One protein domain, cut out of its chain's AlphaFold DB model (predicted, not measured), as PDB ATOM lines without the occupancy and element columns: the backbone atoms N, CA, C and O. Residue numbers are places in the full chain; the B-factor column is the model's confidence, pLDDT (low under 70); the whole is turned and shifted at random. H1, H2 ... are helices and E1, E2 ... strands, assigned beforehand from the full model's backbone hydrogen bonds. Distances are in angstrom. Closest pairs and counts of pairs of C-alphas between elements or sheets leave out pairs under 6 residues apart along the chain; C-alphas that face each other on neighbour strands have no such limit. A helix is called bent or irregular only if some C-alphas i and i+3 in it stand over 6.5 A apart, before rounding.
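What this domain is: This is residues 55 to 69 and 97 to 122 of the 151 residues of the protein "RMMBL domain-containing protein" of Hordeum vulgare subsp. vulgare (UniProt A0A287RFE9). A small hairpin of two strands, E1 and E2, has H2 running alongside it, while H1 reaches away beyond the end opposite the hairpin's loop. The printed part has 41 residues, with two named helices and two named strands that follow along the chain as H1, E1, E2, H2; the sheet E1 - E2 is antiparallel, and the class is mixed, helices and strands. It is compact, radius of gyration of the C-alphas 10.3 A, spanning 32 by 24 by 14 A.

Where its parts are: Find C-alpha 99 at (113.081, 127.794, 101.265), where E1, residues 99 to 101, begins; E2 is residues 109 to 111. H1, residues 60 to 68, runs 12.2 A from (116.895, 140.817, 100.210). H2, residues 113 to 120, runs 11.6 A to (102.408, 132.554, 103.481); it is irregular, with C-alphas 114 and 117 7.2 A apart.

How they stand to each other: In the hairpin, look for N 99 and O 111, 2.8 A apart, within hydrogen-bond range. Residues 57 to 58 pair with 109 to 110 of E2, parallel. The closest C-alphas of H1 and E2 are Phe 62 and Leu 111, 5.6 A; of E1 and H2, Ile 99 and Glu 113, 6.4 A. H1 and H2 are apart. Every O i to N i+4 pair is within hydrogen-bond range in H1, 2 of 4 in H2.

The domain as a whole: The farthest C-alphas, Ala 69 and Cys 105, are 32.6 A apart. Residues 70 to 96 are not printed, and the gap between C-alphas 69 and 97 is 11.0 A. Residues 68 to 69 have pLDDT under 70.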
ATOM      1  N   LYS A  55     112.239 131.794  86.184       88.50
ATOM      2  CA  LYS A  55     112.676 133.016  86.868       88.50
ATOM      3  C   LYS A  55     112.292 132.922  88.341       88.50
ATOM      4  O   LYS A  55     111.110 132.995  88.669       88.50
ATOM      5  N   ILE A  56     113.289 132.774  89.203       91.50
ATOM      6  CA  ILE A  56     113.128 132.755  90.658       91.50
ATOM      7  C   ILE A  56     113.612 134.095  91.204       91.50
ATOM      8  O   ILE A  56     114.685 134.568  90.831       91.50
ATOM      9  N   SER A  57     112.815 134.718  92.069       91.62
ATOM     10  CA  SER A  57     113.231 135.931  92.787       91.62
ATOM     11  C   SER A  57     113.759 135.580  94.174       91.62
ATOM     12  O   SER A  57     113.266 134.647  94.799       91.62
ATOM     13  N   ALA A  58     114.750 136.318  94.660       92.75
ATOM     14  CA  ALA A  58     115.285 136.149  96.006       92.75
ATOM     15  C   ALA A  58     114.898 137.340  96.882       92.75
ATOM     16  O   ALA A  58     114.916 138.485  96.426       92.75
ATOM     17  N   THR A  59     114.556 137.072  98.137       92.69
ATOM     18  CA  THR A  59     114.381 138.118  99.152       92.69
ATOM     19  C   THR A  59     115.717 138.781  99.480       92.69
ATOM     20  O   THR A  59     116.755 138.121  99.494       92.69
ATOM     21  N   GLU A  60     115.693 140.070  99.819       91.44
ATOM     22  CA  GLU A  60     116.895 140.817 100.210       91.44
ATOM     23  C   GLU A  60     117.622 140.164 101.392       91.44
ATOM     24  O   GLU A  60     118.843 140.015 101.353       91.44
ATOM     25  N   LYS A  61     116.884 139.681 102.402       89.69
ATOM     26  CA  LYS A  61     117.479 138.965 103.537       89.69
ATOM     27  C   LYS A  61     118.247 137.721 103.100       89.69
ATOM     28  O   LYS A  61     119.373 137.527 103.546       89.69
ATOM     29  N   PHE A  62     117.677 136.915 102.205       91.12
ATOM     30  CA  PHE A  62     118.362 135.751 101.635       91.12
ATOM     31  C   PHE A  62     119.668 136.142 100.933       91.12
ATOM     32  O   PHE A  62     120.705 135.523 101.176       91.12
ATOM     33  N   ILE A  63     119.657 137.209 100.128       90.81
ATOM     34  CA  ILE A  63     120.855 137.713  99.435       90.81
ATOM     35  C   ILE A  63     121.916 138.192 100.444       90.81
ATOM     36  O   ILE A  63     123.101 137.862 100.314       90.81
ATOM     37  N   THR A  64     121.508 138.926 101.480       88.38
ATOM     38  CA  THR A  64     122.411 139.424 102.528       88.38
ATOM     39  C   THR A  64     122.976 138.286 103.386       88.38
ATOM     40  O   THR A  64     124.173 138.281 103.679       88.38
ATOM     41  N   ASN A  65     122.178 137.273 103.731       82.88
ATOM     42  CA  ASN A  65     122.639 136.082 104.455       82.88
ATOM     43  C   ASN A  65     123.629 135.268 103.615       82.88
ATOM     44  O   ASN A  65     124.709 134.910 104.092       82.88
ATOM     45  N   CYS A  66     123.323 135.079 102.329       80.25
ATOM     46  CA  CYS A  66     124.258 134.484 101.381       80.25
ATOM     47  C   CYS A  66     125.552 135.286 101.291       80.25
ATOM     48  O   CYS A  66     126.608 134.699 101.126       80.25
ATOM     49  N   SER A  67     125.526 136.609 101.432       73.12
ATOM     50  CA  SER A  67     126.734 137.433 101.345       73.12
ATOM     51  C   SER A  67     127.565 137.378 102.631       73.12
ATOM     52  O   SER A  67     128.766 137.121 102.564       73.12
ATOM     53  N   THR A  68     126.936 137.522 103.799       63.19
ATOM     54  CA  THR A  68     127.589 137.626 105.124       63.19
ATOM     55  C   THR A  68     128.197 136.321 105.640       63.19
ATOM     56  O   THR A  68     129.174 136.370 106.390       63.19
ATOM     57  N   ALA A  69     127.729 135.160 105.171       57.00
ATOM     58  CA  ALA A  69     128.372 133.869 105.436       57.00
ATOM     59  C   ALA A  69     129.819 133.767 104.888       57.00
ATOM     60  O   ALA A  69     130.502 132.796 105.164       57.00
ATOM     61  N   GLU A  97     121.504 127.804 101.957       82.69
ATOM     62  CA  GLU A  97     120.278 127.096 102.326       82.69
ATOM     63  C   GLU A  97     119.122 128.092 102.477       82.69
ATOM     64  O   GLU A  97     119.282 129.175 103.043       82.69
ATOM     65  N   GLY A  98     117.957 127.742 101.937       89.25
ATOM     66  CA  GLY A  98     116.751 128.561 101.989       89.25
ATOM     67  C   GLY A  98     115.531 127.783 101.512       89.25
ATOM     68  O   GLY A  98     115.634 126.642 101.062       89.25
ATOM     69  N   ILE A  99     114.364 128.410 101.601       92.50
ATOM     70  CA  ILE A  99     113.081 127.794 101.265       92.50
ATOM     71  C   ILE A  99     112.615 128.310  99.904       92.50
ATOM     72  O   ILE A  99     112.532 129.518  99.686       92.50
ATOM     73  N   LEU A 100     112.294 127.400  98.981       93.31
ATOM     74  CA  LEU A 100     111.680 127.740  97.696       93.31
ATOM     75  C   LEU A 100     110.152 127.748  97.839       93.31
ATOM     76  O   LEU A 100     109.517 126.696  97.913       93.31
ATOM     77  N   LEU A 101     109.552 128.936  97.838       93.38
ATOM     78  CA  LEU A 101     108.106 129.119  97.836       93.38
ATOM     79  C   LEU A 101     107.573 129.120  96.400       93.38
ATOM     80  O   LEU A 101     107.906 129.991  95.590       93.38
ATOM     81  N   MET A 102     106.700 128.157  96.106       92.25
ATOM     82  CA  MET A 102     105.993 128.034  94.833       92.25
ATOM     83  C   MET A 102     104.486 128.091  95.082       92.25
ATOM     84  O   MET A 102     103.887 127.141  95.574       92.25
ATOM     85  N   GLU A 103     103.863 129.207  94.720       88.12
ATOM     86  CA  GLU A 103     102.414 129.384  94.814       88.12
ATOM     87  C   GLU A 103     101.776 129.352  93.418       88.12
ATOM     88  O   GLU A 103     102.372 129.787  92.428       88.12
ATOM     89  N   LYS A 104     100.530 128.872  93.324       86.06
ATOM     90  CA  LYS A 104      99.778 128.904  92.061       86.06
ATOM     91  C   LYS A 104      99.629 130.360  91.595       86.06
ATOM     92  O   LYS A 104      99.212 131.218  92.367       86.06
ATOM     93  N   CYS A 105      99.961 130.624  90.331       81.06
ATOM     94  CA  CYS A 105      99.860 131.939  89.677       81.06
ATOM     95  C   CYS A 105     100.820 133.036  90.181       81.06
ATOM     96  O   CYS A 105     100.676 134.186  89.764       81.06
ATOM     97  N   LYS A 106     101.809 132.724  91.028       87.75
ATOM     98  CA  LYS A 106     102.833 133.689  91.462       87.75
ATOM     99  C   LYS A 106     104.221 133.239  91.012       87.75
ATOM    100  O   LYS A 106     104.483 132.049  90.861       87.75
ATOM    101  N   ALA A 107     105.115 134.201  90.795       88.19
ATOM    102  CA  ALA A 107     106.510 133.892  90.510       88.19
ATOM    103  C   ALA A 107     107.155 133.219  91.737       88.19
ATOM    104  O   ALA A 107     106.937 133.693  92.858       88.19
ATOM    105  N   PRO A 108     107.942 132.149  91.541       92.62
ATOM    106  CA  PRO A 108     108.598 131.455  92.637       92.62
ATOM    107  C   PRO A 108     109.608 132.364  93.337       92.62
ATOM    108  O   PRO A 108     110.254 133.222  92.713       92.62
ATOM    109  N   LYS A 109     109.744 132.165  94.647       93.50
ATOM    110  CA  LYS A 109     110.642 132.955  95.486       93.50
ATOM    111  C   LYS A 109     111.517 132.065  96.345       93.50
ATOM    112  O   LYS A 109     111.028 131.074  96.872       93.50
ATOM    113  N   ILE A 110     112.777 132.443  96.515       94.44
ATOM    114  CA  ILE A 110     113.651 131.883  97.543       94.44
ATOM    115  C   ILE A 110     113.751 132.863  98.715       94.44
ATOM    116  O   ILE A 110     113.916 134.069  98.510       94.44
ATOM    117  N   LEU A 111     113.579 132.336  99.921       94.06
ATOM    118  CA  LEU A 111     113.467 133.087 101.173       94.06
ATOM    119  C   LEU A 111     114.227 132.387 102.299       94.06
ATOM    120  O   LEU A 111     114.500 131.184 102.231       94.06
ATOM    121  N   CYS A 112     114.541 133.145 103.346       91.19
ATOM    122  CA  CYS A 112     115.007 132.580 104.607       91.19
ATOM    123  C   CYS A 112     113.848 131.933 105.388       91.19
ATOM    124  O   CYS A 112     112.678 132.268 105.190       91.19
ATOM    125  N   GLU A 113     114.168 131.010 106.298       88.44
ATOM    126  CA  GLU A 113     113.176 130.295 107.114       88.44
ATOM    127  C   GLU A 113     112.291 131.244 107.941       88.44
ATOM    128  O   GLU A 113     111.076 131.058 108.011       88.44
ATOM    129  N   ASP A 114     112.872 132.313 108.492       88.62
ATOM    130  CA  ASP A 114     112.170 133.311 109.306       88.62
ATOM    131  C   ASP A 114     111.135 134.129 108.517       88.62
ATOM    132  O   ASP A 114     110.219 134.708 109.100       88.62
ATOM    133  N   GLU A 115     111.255 134.175 107.191       91.44
ATOM    134  CA  GLU A 115     110.359 134.937 106.319       91.44
ATOM    135  C   GLU A 115     109.164 134.107 105.834       91.44
ATOM    136  O   GLU A 115     108.159 134.672 105.396       91.44
ATOM    137  N   LEU A 116     109.226 132.776 105.929       90.62
ATOM    138  CA  LEU A 116     108.237 131.883 105.320       90.62
ATOM    139  C   LEU A 116     106.807 132.171 105.785       90.62
ATOM    140  O   LEU A 116     105.915 132.348 104.956       90.62
ATOM    141  N   LEU A 117     106.590 132.242 107.100       90.44
ATOM    142  CA  LEU A 117     105.258 132.464 107.673       90.44
ATOM    143  C   LEU A 117     104.682 133.824 107.258       90.44
ATOM    144  O   LEU A 117     103.494 133.929 106.957       90.44
ATOM    145  N   GLN A 118     105.539 134.846 107.166       90.00
ATOM    146  CA  GLN A 118     105.148 136.176 106.706       90.00
ATOM    147  C   GLN A 118     104.711 136.154 105.235       90.00
ATOM    148  O   GLN A 118     103.716 136.787 104.886       90.00
ATOM    149  N   PHE A 119     105.420 135.410 104.378       88.56
ATOM    150  CA  PHE A 119     105.072 135.277 102.959       88.56
ATOM    151  C   PHE A 119     103.833 134.411 102.714       88.56
ATOM    152  O   PHE A 119     103.084 134.686 101.776       88.56
ATOM    153  N   LEU A 120     103.604 133.394 103.547       88.69
ATOM    154  CA  LEU A 120     102.408 132.554 103.481       88.69
ATOM    155  C   LEU A 120     101.167 133.242 104.071       88.69
ATOM    156  O   LEU A 120     100.049 132.870 103.723       88.69
ATOM    157  N   GLY A 121     101.344 134.244 104.940       87.50
ATOM    158  CA  GLY A 121     100.237 134.890 105.648       87.50
ATOM    159  C   GLY A 121      99.545 133.949 106.637       87.50
ATOM    160  O   GLY A 121      98.343 134.066 106.865       87.50
ATOM    161  N   THR A 122     100.291 132.989 107.187       87.25
ATOM    162  CA  THR A 122      99.779 131.934 108.069       87.25
ATOM    163  C   THR A 122     100.529 131.908 109.389       87.25
ATOM    164  O   THR A 122     101.722 132.203 109.442       87.25
TER     165      THR A 122